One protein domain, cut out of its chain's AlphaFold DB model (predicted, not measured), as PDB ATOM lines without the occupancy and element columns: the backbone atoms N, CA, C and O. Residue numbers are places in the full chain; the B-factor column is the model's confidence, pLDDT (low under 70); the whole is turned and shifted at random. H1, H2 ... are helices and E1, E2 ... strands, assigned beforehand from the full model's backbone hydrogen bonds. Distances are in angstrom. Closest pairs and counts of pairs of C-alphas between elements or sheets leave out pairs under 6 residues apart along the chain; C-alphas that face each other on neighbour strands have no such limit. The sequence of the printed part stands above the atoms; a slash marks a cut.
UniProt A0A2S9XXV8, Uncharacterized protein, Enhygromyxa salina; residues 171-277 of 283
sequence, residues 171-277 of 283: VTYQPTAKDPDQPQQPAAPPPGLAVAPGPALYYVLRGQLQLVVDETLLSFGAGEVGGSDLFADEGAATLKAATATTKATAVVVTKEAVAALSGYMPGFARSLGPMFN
ATOM      1  N   VAL A 171      27.886  33.086  13.072       85.88
ATOM      2  CA  VAL A 171      26.735  32.935  12.174       85.88
ATOM      3  C   VAL A 171      26.346  34.299  11.611       85.88
ATOM      4  O   VAL A 171      26.350  35.304  12.321       85.88
ATOM      5  N   THR A 172      26.015  34.338  10.317       84.12
ATOM      6  CA  THR A 172      25.481  35.535   9.656       84.12
ATOM      7  C   THR A 172      23.986  35.383   9.423       84.12
ATOM      8  O   THR A 172      23.537  34.415   8.814       84.12
ATOM      9  N   TYR A 173      23.240  36.381   9.874       79.44
ATOM     10  CA  TYR A 173      21.801  36.518   9.760       79.44
ATOM     11  C   TYR A 173      21.487  37.559   8.690       79.44
ATOM     12  O   TYR A 173      22.073  38.645   8.661       79.44
ATOM     13  N   GLN A 174      20.573  37.217   7.789       78.62
ATOM     14  CA  GLN A 174      20.079  38.152   6.784       78.62
ATOM     15  C   GLN A 174      18.920  38.975   7.359       78.62
ATOM     16  O   GLN A 174      18.207  38.463   8.227       78.62
ATOM     17  N   PRO A 175      18.720  40.222   6.885       74.88
ATOM     18  CA  PRO A 175      17.566  41.016   7.275       74.88
ATOM     19  C   PRO A 175      16.271  40.244   7.021       74.88
ATOM     20  O   PRO A 175      16.072  39.719   5.922       74.88
ATOM     21  N   THR A 176      15.374  40.207   7.999       64.12
ATOM     22  CA  THR A 176      14.012  39.735   7.774       64.12
ATOM     23  C   THR A 176      13.295  40.748   6.880       64.12
ATOM     24  O   THR A 176      13.231  41.943   7.178       64.12
ATOM     25  N   ALA A 177      12.797  40.297   5.723       54.09
ATOM     26  CA  ALA A 177      11.962  41.139   4.873       54.09
ATOM     27  C   ALA A 177      10.719  41.562   5.674       54.09
ATOM     28  O   ALA A 177      10.166  40.755   6.421       54.09
ATOM     29  N   LYS A 178      10.293  42.823   5.533       49.25
ATOM     30  CA  LYS A 178       9.199  43.464   6.292       49.25
ATOM     31  C   LYS A 178       7.793  42.880   6.040       49.25
ATOM     32  O   LYS A 178       6.821  43.572   6.322       49.25
ATOM     33  N   ASP A 179       7.659  41.680   5.483       47.03
ATOM     34  CA  ASP A 179       6.356  41.122   5.122       47.03
ATOM     35  C   ASP A 179       5.808  40.244   6.269       47.03
ATOM     36  O   ASP A 179       6.406  39.203   6.560       47.03
ATOM     37  N   PRO A 180       4.734  40.660   6.971       46.66
ATOM     38  CA  PRO A 180       4.263  39.996   8.188       46.66
ATOM     39  C   PRO A 180       3.590  38.631   7.962       46.66
ATOM     40  O   PRO A 180       3.387  37.908   8.934       46.66
ATOM     41  N   ASP A 181       3.279  38.256   6.715       43.53
ATOM     42  CA  ASP A 181       2.459  37.074   6.399       43.53
ATOM     43  C   ASP A 181       3.244  35.847   5.893       43.53
ATOM     44  O   ASP A 181       2.647  34.813   5.583       43.53
ATOM     45  N   GLN A 182       4.581  35.898   5.823       42.00
ATOM     46  CA  GLN A 182       5.388  34.728   5.452       42.00
ATOM     47  C   GLN A 182       6.111  34.116   6.662       42.00
ATOM     48  O   GLN A 182       6.930  34.793   7.287       42.00
ATOM     49  N   PRO A 183       5.905  32.818   6.973       39.66
ATOM     50  CA  PRO A 183       6.762  32.109   7.915       39.66
ATOM     51  C   PRO A 183       8.174  31.991   7.322       39.66
ATOM     52  O   PRO A 183       8.419  31.229   6.388       39.66
ATOM     53  N   GLN A 184       9.105  32.794   7.842       51.53
ATOM     54  CA  GLN A 184      10.475  32.895   7.338       51.53
ATOM     55  C   GLN A 184      11.339  31.721   7.818       51.53
ATOM     56  O   GLN A 184      11.470  31.473   9.016       51.53
ATOM     57  N   GLN A 185      11.985  31.025   6.879       40.28
ATOM     58  CA  GLN A 185      13.105  30.133   7.178       40.28
ATOM     59  C   GLN A 185      14.384  30.971   7.360       40.28
ATOM     60  O   GLN A 185      14.648  31.844   6.529       40.28
ATOM     61  N   PRO A 186      15.199  30.728   8.405       45.38
ATOM     62  CA  PRO A 186      16.525  31.334   8.506       45.38
ATOM     63  C   PRO A 186      17.326  31.041   7.231       45.38
ATOM     64  O   PRO A 186      17.185  29.962   6.649       45.38
ATOM     65  N   ALA A 187      18.178  31.981   6.796       50.34
ATOM     66  CA  ALA A 187      19.146  31.699   5.737       50.34
ATOM     67  C   ALA A 187      19.865  30.398   6.104       50.34
ATOM     68  O   ALA A 187      20.365  30.294   7.227       50.34
ATOM     69  N   ALA A 188      19.823  29.402   5.211       47.53
ATOM     70  CA  ALA A 188      20.276  28.056   5.533       47.53
ATOM     71  C   ALA A 188      21.660  28.143   6.196       47.53
ATOM     72  O   ALA A 188      22.587  28.686   5.576       47.53
ATOM     73  N   PRO A 189      21.808  27.684   7.455       50.00
ATOM     74  CA  PRO A 189      23.108  27.685   8.094       50.00
ATOM     75  C   PRO A 189      24.066  26.887   7.201       50.00
ATOM     76  O   PRO A 189      23.629  25.942   6.531       50.00
ATOM     77  N   PRO A 190      25.358  27.252   7.140       47.69
ATOM     78  CA  PRO A 190      26.318  26.485   6.364       47.69
ATOM     79  C   PRO A 190      26.208  24.993   6.730       47.69
ATOM     80  O   PRO A 190      25.988  24.675   7.906       47.69
ATOM     81  N   PRO A 191      26.340  24.067   5.768       43.66
ATOM     82  CA  PRO A 191      26.348  22.639   6.071       43.66
ATOM     83  C   PRO A 191      27.353  22.336   7.198       43.66
ATOM     84  O   PRO A 191      28.509  22.736   7.111       43.66
ATOM     85  N   GLY A 192      26.907  21.682   8.278       42.69
ATOM     86  CA  GLY A 192      27.737  21.392   9.464       42.69
ATOM     87  C   GLY A 192      27.759  22.478  10.555       42.69
ATOM     88  O   GLY A 192      28.457  22.331  11.557       42.69
ATOM     89  N   LEU A 193      26.991  23.560  10.387       50.50
ATOM     90  CA  LEU A 193      26.909  24.699  11.311       50.50
ATOM     91  C   LEU A 193      25.474  25.062  11.707       50.50
ATOM     92  O   LEU A 193      25.239  26.151  12.228       50.50
ATOM     93  N   ALA A 194      24.512  24.167  11.470       50.34
ATOM     94  CA  ALA A 194      23.152  24.353  11.954       50.34
ATOM     95  C   ALA A 194      23.169  24.481  13.483       50.34
ATOM     96  O   ALA A 194      23.348  23.498  14.198       50.34
ATOM     97  N   VAL A 195      23.013  25.710  13.973       56.66
ATOM     98  CA  VAL A 195      22.670  25.965  15.368       56.66
ATOM     99  C   VAL A 195      21.263  25.412  15.530       56.66
ATOM    100  O   VAL A 195      20.320  25.945  14.943       56.66
ATOM    101  N   ALA A 196      21.139  24.290  16.237       54.16
ATOM    102  CA  ALA A 196      19.836  23.726  16.545       54.16
ATOM    103  C   ALA A 196      18.990  24.793  17.269       54.16
ATOM    104  O   ALA A 196      19.538  25.556  18.069       54.16
ATOM    105  N   PRO A 197      17.680  24.889  16.986       58.06
ATOM    106  CA  PRO A 197      16.805  25.759  17.757       58.06
ATOM    107  C   PRO A 197      16.875  25.337  19.227       58.06
ATOM    108  O   PRO A 197      16.591  24.189  19.564       58.06
ATOM    109  N   GLY A 198      17.303  26.253  20.089       68.12
ATOM    110  CA  GLY A 198      17.546  25.971  21.495       68.12
ATOM    111  C   GLY A 198      18.124  27.180  22.228       68.12
ATOM    112  O   GLY A 198      18.382  28.214  21.602       68.12
ATOM    113  N   PRO A 199      18.312  27.076  23.553       78.75
ATOM    114  CA  PRO A 199      18.866  28.165  24.335       78.75
ATOM    115  C   PRO A 199      20.283  28.524  23.879       78.75
ATOM    116  O   PRO A 199      21.181  27.675  23.851       78.75
ATOM    117  N   ALA A 200      20.482  29.799  23.548       86.38
ATOM    118  CA  ALA A 200      21.759  30.330  23.096       86.38
ATOM    119  C   ALA A 200      22.002  31.753  23.616       86.38
ATOM    120  O   ALA A 200      21.065  32.538  23.795       86.38
ATOM    121  N   LEU A 201      23.281  32.079  23.810       90.06
ATOM    122  CA  LEU A 201      23.780  33.444  23.928       90.06
ATOM    123  C   LEU A 201      24.458  33.861  22.625       90.06
ATOM    124  O   LEU A 201      25.138  33.070  21.970       90.06
ATOM    125  N   TYR A 202      24.303  35.131  22.295       91.19
ATOM    126  CA  TYR A 202      24.774  35.765  21.081       91.19
ATOM    127  C   TYR A 202      25.674  36.929  21.469       91.19
ATOM    128  O   TYR A 202      25.230  37.823  22.183       91.19
ATOM    129  N   TYR A 203      26.914  36.928  20.987       93.56
ATOM    130  CA  TYR A 203      27.764  38.119  20.968       93.56
ATOM    131  C   TYR A 203      27.711  38.718  19.565       93.56
ATOM    132  O   TYR A 203      28.138  38.066  18.608       93.56
ATOM    133  N   VAL A 204      27.179  39.928  19.416       91.88
ATOM    134  CA  VAL A 204      27.012  40.547  18.095       91.88
ATOM    135  C   VAL A 204      28.333  41.168  17.644       91.88
ATOM    136  O   VAL A 204      28.842  42.096  18.259       91.88
ATOM    137  N   LEU A 205      28.881  40.684  16.533       89.50
ATOM    138  CA  LEU A 205      30.080  41.252  15.913       89.50
ATOM    139  C   LEU A 205      29.741  42.469  15.051       89.50
ATOM    140  O   LEU A 205      30.468  43.458  15.045       89.50
ATOM    141  N   ARG A 206      28.654  42.384  14.271       89.62
ATOM    142  CA  ARG A 206      28.225  43.428  13.327       89.62
ATOM    143  C   ARG A 206      26.711  43.430  13.164       89.62
ATOM    144  O   ARG A 206      26.084  42.374  13.230       89.62
ATOM    145  N   GLY A 207      26.154  44.597  12.852       89.06
ATOM    146  CA  GLY A 207      24.720  44.776  12.630       89.06
ATOM    147  C   GLY A 207      23.917  44.755  13.930       89.06
ATOM    148  O   GLY A 207      24.447  45.047  15.001       89.06
ATOM    149  N   GLN A 208      22.630  44.432  13.811       89.31
ATOM    150  CA  GLN A 208      21.694  44.384  14.931       89.31
ATOM    151  C   GLN A 208      20.881  43.092  14.884       89.31
ATOM    152  O   GLN A 208      20.266  42.767  13.863       89.31
ATOM    153  N   LEU A 209      20.865  42.379  16.006       86.25
ATOM    154  CA  LEU A 209      20.055  41.186  16.220       86.25
ATOM    155  C   LEU A 209      18.840  41.514  17.080       86.25
ATOM    156  O   LEU A 209      18.877  42.365  17.972       86.25
ATOM    157  N   GLN A 210      17.751  40.820  16.791       84.00
ATOM    158  CA  GLN A 210      16.523  40.821  17.558       84.00
ATOM    159  C   GLN A 210      16.179  39.382  17.930       84.00
ATOM    160  O   GLN A 210      16.181  38.485  17.090       84.00
ATOM    161  N   LEU A 211      15.912  39.146  19.206       79.69
ATOM    162  CA  LEU A 211      15.570  37.829  19.726       79.69
ATOM    163  C   LEU A 211      14.199  37.917  20.378       79.69
ATOM    164  O   LEU A 211      13.950  38.830  21.161       79.69
ATOM    165  N   VAL A 212      13.327  36.956  20.087       73.06
ATOM    166  CA  VAL A 212      12.076  36.794  20.834       73.06
ATOM    167  C   VAL A 212      12.297  35.719  21.891       73.06
ATOM    168  O   VAL A 212      12.375  34.531  21.567       73.06
ATOM    169  N   VAL A 213      12.413  36.153  23.146       73.50
ATOM    170  CA  VAL A 213      12.551  35.295  24.331       73.50
ATOM    171  C   VAL A 213      11.298  35.491  25.171       73.50
ATOM    172  O   VAL A 213      11.033  36.608  25.607       73.50
ATOM    173  N   ASP A 214      10.503  34.435  25.347       72.12
ATOM    174  CA  ASP A 214       9.287  34.454  26.175       72.12
ATOM    175  C   ASP A 214       8.365  35.645  25.855       72.12
ATOM    176  O   ASP A 214       7.933  36.395  26.725       72.12
ATOM    177  N   GLU A 215       8.118  35.849  24.554       73.56
ATOM    178  CA  GLU A 215       7.266  36.919  23.997       73.56
ATOM    179  C   GLU A 215       7.803  38.346  24.176       73.56
ATOM    180  O   GLU A 215       7.181  39.310  23.730       73.56
ATOM    181  N   THR A 216       9.007  38.486  24.728       77.25
ATOM    182  CA  THR A 216       9.729  39.753  24.807       77.25
ATOM    183  C   THR A 216      10.698  39.874  23.638       77.25
ATOM    184  O   THR A 216      11.541  39.002  23.415       77.25
ATOM    185  N   LEU A 217      10.593  40.976  22.892       82.88
ATOM    186  CA  LEU A 217      11.559  41.333  21.859       82.88
ATOM    187  C   LEU A 217      12.769  42.007  22.512       82.88
ATOM    188  O   LEU A 217      12.678  43.132  23.002       82.88
ATOM    189  N   LEU A 218      13.905  41.325  22.492       84.88
ATOM    190  CA  LEU A 218      15.189  41.863  22.918       84.88
ATOM    191  C   LEU A 218      15.994  42.270  21.688       84.88
ATOM    192  O   LEU A 218      15.950  41.580  20.670       84.88
ATOM    193  N   SER A 219      16.737  43.372  21.767       88.56
ATOM    194  CA  SER A 219      17.583  43.827  20.666       88.56
ATOM    195  C   SER A 219      19.002  44.098  21.131       88.56
ATOM    196  O   SER A 219      19.194  44.688  22.189       88.56
ATOM    197  N   PHE A 220      19.960  43.662  20.314       88.69
ATOM    198  CA  PHE A 220      21.385  43.708  20.608       88.69
ATOM    199  C   PHE A 220      22.147  44.246  19.393       88.69
ATOM    200  O   PHE A 220      21.955  43.769  18.269       88.69
ATOM    201  N   GLY A 221      22.986  45.251  19.612       91.56
ATOM    202  CA  GLY A 221      23.914  45.815  18.637       91.56
ATOM    203  C   GLY A 221      25.324  45.242  18.773       91.56
ATOM    204  O   GLY A 221      25.609  44.446  19.664       91.56
ATOM    205  N   ALA A 222      26.217  45.651  17.870       91.62
ATOM    206  CA  ALA A 222      27.615  45.222  17.881       91.62
ATOM    207  C   ALA A 222      28.300  45.477  19.241       91.62
ATOM    208  O   ALA A 222      28.194  46.566  19.799       91.62
ATOM    209  N   GLY A 223      29.018  44.470  19.743       89.75
ATOM    210  CA  GLY A 223      29.687  44.472  21.047       89.75
ATOM    211  C   GLY A 223      28.822  43.980  22.213       89.75
ATOM    212  O   GLY A 223      29.343  43.770  23.308       89.75
ATOM    213  N   GLU A 224      27.520  43.771  22.006       92.31
ATOM    214  CA  GLU A 224      26.608  43.348  23.070       92.31
ATOM    215  C   GLU A 224      26.446  41.823  23.129       92.31
ATOM    216  O   GLU A 224      26.472  41.125  22.109       92.31
ATOM    217  N   VAL A 225      26.243  41.315  24.353       91.94
ATOM    218  CA  VAL A 225      25.865  39.923  24.629       91.94
ATOM    219  C   VAL A 225      24.410  39.866  25.054       91.94
ATOM    220  O   VAL A 225      23.995  40.577  25.968       91.94
ATOM    221  N   GLY A 226      23.658  38.963  24.440       87.88
ATOM    222  CA  GLY A 226      22.254  38.749  24.753       87.88
ATOM    223  C   GLY A 226      21.779  37.357  24.391       87.88
ATOM    224  O   GLY A 226      22.480  36.614  23.715       87.88
ATOM    225  N   GLY A 227      20.586  36.977  24.835       84.94
ATOM    226  CA  GLY A 227      20.028  35.664  24.533       84.94
ATOM    227  C   GLY A 227      19.110  35.135  25.616       84.94
ATOM    228  O   GLY A 227      18.756  35.835  26.562       84.94
ATOM    229  N   SER A 228      18.724  33.878  25.448       79.56
ATOM    230  CA  SER A 228      17.961  33.123  26.438       79.56
ATOM    231  C   SER A 228      18.869  32.608  27.558       79.56
ATOM    232  O   SER A 228      20.060  32.382  27.342       79.56
ATOM    233  N   ASP A 229      18.298  32.336  28.732       79.06
ATOM    234  CA  ASP A 229      19.019  31.675  29.824       79.06
ATOM    235  C   ASP A 229      19.428  30.243  29.418       79.06
ATOM    236  O   ASP A 229      18.582  29.370  29.225       79.06
ATOM    237  N   LEU A 230      20.740  30.000  29.289       80.81
ATOM    238  CA  LEU A 230      21.312  28.699  28.910       80.81
ATOM    239  C   LEU A 230      21.033  27.597  29.942       80.81
ATOM    240  O   LEU A 230      21.126  26.410  29.619       80.81
ATOM    241  N   PHE A 231      20.713  27.985  31.177       78.12
ATOM    242  CA  PHE A 231      20.566  27.088  32.321       78.12
ATOM    243  C   PHE A 231      19.118  26.940  32.784       78.12
ATOM    244  O   PHE A 231      18.864  26.281  33.790       78.12
ATOM    245  N   ALA A 232      18.168  27.537  32.064       70.75
ATOM    246  CA  ALA A 232      16.757  27.312  32.322       70.75
ATOM    247  C   ALA A 232      16.384  25.835  32.078       70.75
ATOM    248  O   ALA A 232      16.926  25.172  31.177       70.75
ATOM    249  N   ASP A 233      15.458  25.330  32.899       64.81
ATOM    250  CA  ASP A 233      14.895  23.986  32.761       64.81
ATOM    251  C   ASP A 233      14.230  23.821  31.387       64.81
ATOM    252  O   ASP A 233      13.730  24.786  30.796       64.81
ATOM    253  N   GLU A 234      14.234  22.592  30.863       55.59
ATOM    254  CA  GLU A 234      13.573  22.270  29.596       55.59
ATOM    255  C   GLU A 234      12.081  22.632  29.684       55.59
ATOM    256  O   GLU A 234      11.309  21.987  30.388       55.59
ATOM    257  N   GLY A 235      11.695  23.718  29.005       52.50
ATOM    258  CA  GLY A 235      10.334  24.263  28.998       52.50
ATOM    259  C   GLY A 235      10.186  25.694  29.532       52.50
ATOM    260  O   GLY A 235       9.127  26.281  29.334       52.50
ATOM    261  N   ALA A 236      11.213  26.279  30.163       50.91
ATOM    262  CA  ALA A 236      11.094  27.587  30.821       50.91
ATOM    263  C   ALA A 236      11.485  28.802  29.957       50.91
ATOM    264  O   ALA A 236      11.055  29.904  30.276       50.91
ATOM    265  N   ALA A 237      12.256  28.618  28.881       51.94
ATOM    266  CA  ALA A 237      12.547  29.676  27.915       51.94
ATOM    267  C   ALA A 237      12.472  29.114  26.492       51.94
ATOM    268  O   ALA A 237      13.315  28.306  26.090       51.94
ATOM    269  N   THR A 238      11.461  29.516  25.719       56.53
ATOM    270  CA  THR A 238      11.382  29.139  24.297       56.53
ATOM    271  C   THR A 238      11.954  30.273  23.464       56.53
ATOM    272  O   THR A 238      11.272  31.252  23.168       56.53
ATOM    273  N   LEU A 239      13.223  30.148  23.066       63.12
ATOM    274  CA  LEU A 239      13.769  30.997  22.011       63.12
ATOM    275  C   LEU A 239      13.025  30.648  20.713       63.12
ATOM    276  O   LEU A 239      13.272  29.600  20.117       63.12
ATOM    277  N   LYS A 240      12.082  31.500  20.297       57.88
ATOM    278  CA  LYS A 240      11.241  31.223  19.120       57.88
ATOM    279  C   LYS A 240      12.030  31.379  17.816       57.88
ATOM    280  O   LYS A 240      11.905  30.536  16.935       57.88
ATOM    281  N   ALA A 241      12.852  32.427  17.703       62.81
ATOM    282  CA  ALA A 241      13.803  32.625  16.609       62.81
ATOM    283  C   ALA A 241      14.736  33.813  16.897       62.81
ATOM    284  O   ALA A 241      14.335  34.786  17.540       62.81
ATOM    285  N   ALA A 242      15.956  33.752  16.360       66.12
ATOM    286  CA  ALA A 242      16.813  34.920  16.191       66.12
ATOM    287  C   ALA A 242      16.538  35.553  14.820       66.12
ATOM    288  O   ALA A 242      16.674  34.885  13.793       66.12
ATOM    289  N   THR A 243      16.158  36.826  14.801       72.12
ATOM    290  CA  THR A 243      15.914  37.608  13.585       72.12
ATOM    291  C   THR A 243      16.869  38.794  13.529       72.12
ATOM    292  O   THR A 243      17.422  39.223  14.539       72.12
ATOM    293  N   ALA A 244      17.112  39.329  12.339       68.75
ATOM    294  CA  ALA A 244      17.964  40.497  12.171       68.75
ATOM    295  C   ALA A 244      17.216  41.555  11.360       68.75
ATOM    296  O   ALA A 244      16.576  41.235  10.364       68.75
ATOM    297  N   THR A 245      17.276  42.817  11.783       69.12
ATOM    298  CA  THR A 245      16.663  43.945  11.050       69.12
ATOM    299  C   THR A 245      17.549  44.437   9.910       69.12
ATOM    300  O   THR A 245      17.084  45.026   8.938       69.12
ATOM    301  N   THR A 246      18.848  44.190  10.044       77.31
ATOM    302  CA  THR A 246      19.911  44.448   9.075       77.31
ATOM    303  C   THR A 246      20.736  43.173   8.937       77.31
ATOM    304  O   THR A 246      20.533  42.221   9.687       77.31
ATOM    305  N   LYS A 247      21.673  43.111   7.985       82.88
ATOM    306  CA  LYS A 247      22.616  41.989   7.946       82.88
ATOM    307  C   LYS A 247      23.407  42.006   9.253       82.88
ATOM    308  O   LYS A 247      24.117  42.976   9.516       82.88
ATOM    309  N   ALA A 248      23.279  40.950  10.046       85.19
ATOM    310  CA  ALA A 248      23.915  40.848  11.349       85.19
ATOM    311  C   ALA A 248      24.814  39.620  11.424       85.19
ATOM    312  O   ALA A 248      24.572  38.602  10.780       85.19
ATOM    313  N   THR A 249      25.860  39.706  12.228       87.88
ATOM    314  CA  THR A 249      26.789  38.609  12.469       87.88
ATOM    315  C   THR A 249      26.970  38.469  13.967       87.88
ATOM    316  O   THR A 249      27.256  39.461  14.633       87.88
ATOM    317  N   ALA A 250      26.860  37.248  14.484       90.06
ATOM    318  CA  ALA A 250      27.102  36.973  15.893       90.06
ATOM    319  C   ALA A 250      27.828  35.652  16.125       90.06
ATOM    320  O   ALA A 250      27.670  34.697  15.366       90.06
ATOM    321  N   VAL A 251      28.592  35.609  17.212       91.50
ATOM    322  CA  VAL A 251      29.117  34.373  17.794       91.50
ATOM    323  C   VAL A 251      28.033  33.757  18.662       91.50
ATOM    324  O   VAL A 251      27.445  34.450  19.492       91.50
ATOM    325  N   VAL A 252      27.775  32.464  18.470       90.50
ATOM    326  CA  VAL A 252      26.663  31.765  19.120       90.50
ATOM    327  C   VAL A 252      27.186  30.725  20.103       90.50
ATOM    328  O   VAL A 252      27.800  29.734  19.711       90.50
ATOM    329  N   VAL A 253      26.918  30.938  21.390       91.06
ATOM    330  CA  VAL A 253      27.221  30.001  22.476       91.06
ATOM    331  C   VAL A 253      25.939  29.258  22.833       91.06
ATOM    332  O   VAL A 253      25.017  29.852  23.386       91.06
ATOM    333  N   THR A 254      25.870  27.965  22.520       87.56
ATOM    334  CA  THR A 254      24.671  27.149  22.767       87.56
ATOM    335  C   THR A 254      24.761  26.362  24.073       87.56
ATOM    336  O   THR A 254      25.852  26.135  24.612       87.56
ATOM    337  N   LYS A 255      23.613  25.889  24.569       85.44
ATOM    338  CA  LYS A 255      23.548  24.978  25.721       85.44
ATOM    339  C   LYS A 255      24.354  23.696  25.483       85.44
ATOM    340  O   LYS A 255      25.037  23.231  26.392       85.44
ATOM    341  N   GLU A 256      24.354  23.163  24.262       84.62
ATOM    342  CA  GLU A 256      25.123  21.969  23.886       84.62
ATOM    343  C   GLU A 256      26.628  22.229  23.932       84.62
ATOM    344  O   GLU A 256      27.377  21.372  24.394       84.62
ATOM    345  N   ALA A 257      27.086  23.413  23.510       87.44
ATOM    346  CA  ALA A 257      28.494  23.790  23.612       87.44
ATOM    347  C   ALA A 257      28.948  23.854  25.082       87.44
ATOM    348  O   ALA A 257      30.006  23.328  25.434       87.44
ATOM    349  N   VAL A 258      28.116  24.435  25.954       89.81
ATOM    350  CA  VAL A 258      28.361  24.470  27.403       89.81
ATOM    351  C   VAL A 258      28.359  23.058  27.992       89.81
ATOM    352  O   VAL A 258      29.275  22.707  28.733       89.81
ATOM    353  N   ALA A 259      27.376  22.224  27.646       87.19
ATOM    354  CA  ALA A 259      27.276  20.853  28.137       87.19
ATOM    355  C   ALA A 259      28.458  19.983  27.686       87.19
ATOM    356  O   ALA A 259      29.035  19.260  28.501       87.19
ATOM    357  N   ALA A 260      28.865  20.104  26.420       86.81
ATOM    358  CA  ALA A 260      30.041  19.429  25.890       86.81
ATOM    359  C   ALA A 260      31.290  19.816  26.693       86.81
ATOM    360  O   ALA A 260      31.964  18.931  27.217       86.81
ATOM    361  N   LEU A 261      31.546  21.120  26.873       88.69
ATOM    362  CA  LEU A 261      32.675  21.629  27.666       88.69
ATOM    363  C   LEU A 261      32.654  21.162  29.117       88.69
ATOM    364  O   LEU A 261      33.689  20.752  29.642       88.69
ATOM    365  N   SER A 262      31.487  21.159  29.753       89.12
ATOM    366  CA  SER A 262      31.320  20.611  31.100       89.12
ATOM    367  C   SER A 262      31.699  19.130  31.179       89.12
ATOM    368  O   SER A 262      32.311  18.717  32.164       89.12
ATOM    369  N   GLY A 263      31.391  18.350  30.136       85.44
ATOM    370  CA  GLY A 263      31.717  16.927  30.056       85.44
ATOM    371  C   GLY A 263      33.220  16.636  29.986       85.44
ATOM    372  O   GLY A 263      33.691  15.728  30.668       85.44
ATOM    373  N   TYR A 264      33.991  17.411  29.214       82.88
ATOM    374  CA  TYR A 264      35.444  17.197  29.087       82.88
ATOM    375  C   TYR A 264      36.297  18.038  30.043       82.88
ATOM    376  O   TYR A 264      37.490  17.770  30.196       82.88
ATOM    377  N   MET A 265      35.718  19.040  30.710       86.81
ATOM    378  CA  MET A 265      36.436  19.903  31.644       86.81
ATOM    379  C   MET A 265      35.631  20.133  32.936       86.81
ATOM    380  O   MET A 265      34.993  21.174  33.106       86.81
ATOM    381  N   PRO A 266      35.729  19.226  33.927       84.19
ATOM    382  CA  PRO A 266      34.958  19.311  35.176       84.19
ATOM    383  C   PRO A 266      35.170  20.609  35.977       84.19
ATOM    384  O   PRO A 266      34.307  21.043  36.738       84.19
ATOM    385  N   GLY A 267      36.330  21.261  35.822       85.25
ATOM    386  CA  GLY A 267      36.595  22.581  36.407       85.25
ATOM    387  C   GLY A 267      35.666  23.681  35.878       85.25
ATOM    388  O   GLY A 267      35.268  24.553  36.648       85.25
ATOM    389  N   PHE A 268      35.274  23.611  34.604       89.50
ATOM    390  CA  PHE A 268      34.316  24.542  34.009       89.50
ATOM    391  C   PHE A 268      32.917  24.344  34.581       89.50
ATOM    392  O   PHE A 268      32.351  25.307  35.090       89.50
ATOM    393  N   ALA A 269      32.426  23.102  34.622       86.50
ATOM    394  CA  ALA A 269      31.119  22.777  35.197       86.50
ATOM    395  C   ALA A 269      30.969  23.316  36.631       86.50
ATOM    396  O   ALA A 269      29.981  23.964  36.964       86.50
ATOM    397  N   ARG A 270      32.001  23.137  37.469       85.56
ATOM    398  CA  ARG A 270      32.022  23.676  38.843       85.56
ATOM    399  C   ARG A 270      32.002  25.205  38.895       85.56
ATOM    400  O   ARG A 270      31.412  25.771  39.809       85.56
ATOM    401  N   SER A 271      32.637  25.868  37.929       88.06
ATOM    402  CA  SER A 271      32.734  27.334  37.883       88.06
ATOM    403  C   SER A 271      31.418  28.009  37.482       88.06
ATOM    404  O   SER A 271      31.183  29.147  37.878       88.06
ATOM    405  N   LEU A 272      30.543  27.303  36.758       85.38
ATOM    406  CA  LEU A 272      29.176  27.754  36.451       85.38
ATOM    407  C   LEU A 272      28.264  27.765  37.697       85.38
ATOM    408  O   LEU A 272      27.210  28.401  37.701       85.38
ATOM    409  N   GLY A 273      28.680  27.102  38.784       71.25
ATOM    410  CA  GLY A 273      27.945  27.049  40.045       71.25
ATOM    411  C   GLY A 273      26.685  26.168  39.988       71.25
ATOM    412  O   GLY A 273      26.514  25.381  39.057       71.25
ATOM    413  N   PRO A 274      25.773  26.285  40.977       62.62
ATOM    414  CA  PRO A 274      24.565  25.454  41.063       62.62
ATOM    415  C   PRO A 274      23.594  25.643  39.885       62.62
ATOM    416  O   PRO A 274      22.691  24.831  39.709       62.62
ATOM    417  N   MET A 275      23.808  26.662  39.041       59.69
ATOM    418  CA  MET A 275      23.013  26.900  37.834       59.69
ATOM    419  C   MET A 275      23.085  25.742  36.832       59.69
ATOM    420  O   MET A 275      22.109  25.490  36.142       59.69
ATOM    421  N   PHE A 276      24.179  24.974  36.789       52.72
ATOM    422  CA  PHE A 276      24.309  23.854  35.845       52.72
ATOM    423  C   PHE A 276      23.595  22.561  36.298       52.72
ATOM    424  O   PHE A 276      23.367  21.677  35.480       52.72
ATOM    425  N   ASN A 277      23.206  22.445  37.576       46.12
ATOM    426  CA  ASN A 277      22.647  21.207  38.147       46.12
ATOM    427  C   ASN A 277      21.111  21.197  38.274       46.12
ATOM    428  O   ASN A 277      20.574  20.377  39.017       46.12
TER     429      ASN A 277
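This is residues 171 to 277 of the 283 residues of an uncharacterized protein of Enhygromyxa salina (UniProt A0A2S9XXV8). Two small sheets face each other as a sandwich, one of four strands, E1, E7, E2 and E5, and one of three, E4, E3 and E6. The three helices H1, H2 and H3 follow E7 as a tail at one end of the long axis, and the long loop of residues 174 to 199 reaches toward the other end. The printed part has 107 residues, with named elements in the order E1 to E7, then H1 to H3; both sheets are antiparallel and the class is mixed, helices and strands. The whole is compact, with a radius of gyration of the C-alphas of 14.7 A, yet elongated, spanning 46 by 26 by 26 A.

The larger sheet, strongly twisted, runs E1, residues 171 to 173, E7, residues 248 to 254, E2, residues 200 to 206, and E5, residues 225 to 227. E1 and E7 are antiparallel, with N 173 and O 248 2.7 A apart. E7 and E2 have N 253 and O 201 at 2.8 A, and E2 and E5 have N 202 and O 226 at 2.7 A. The other sheet runs E4, residues 216 to 221, E3, residues 208 to 213, and E6, residues 239 to 244. E3 and E4 form a hairpin, with N 211 and O 218 2.8 A apart; E3 and E6 have N 210 and O 243 at 2.8 A. The two sheets are face to face, 9.9 A centre to centre where they face each other, their best planes 28 degrees apart. H1, residues 255 to 264, only grazes the larger sheet, with residues 255 to 260. H1 and H2, residues 266 to 271, touch only at the corner, the closest C-alphas being those of Ser 262 and Ala 269, 4.6 A, at a steep tilt of 54 degrees, opposite ways. H2 and H3, residues 273 to 277, are close but not clearly touching, the closest C-alphas being those of Ala 269 and Phe 276, 6.9 A. In H1 and H2 every O i to N i+4 pair is within hydrogen-bond range; in H3 0 of 1 is, and 2 of 2 O i to N i+3 pairs are.

E1 begins at C-alpha 171, (26.735, 32.935, 12.174). From first to last C-alpha E7 measures 17.8 A, E2 17.6 A, E4 16.6 A, E3 16.0 A, H1 14.6 A and E6 14.3 A. H3 ends at C-alpha 277, (22.647, 21.207, 38.147).

The C-alphas farthest apart, those of Asp 181 and Gly 267, are 47.7 A apart. The printed part has no cut, and the links E1 to E2 and E5 to E6 are long. The pLDDT is under 70 in residues 176 to 198, 233 to 242, 244 to 245 and 274 to 277.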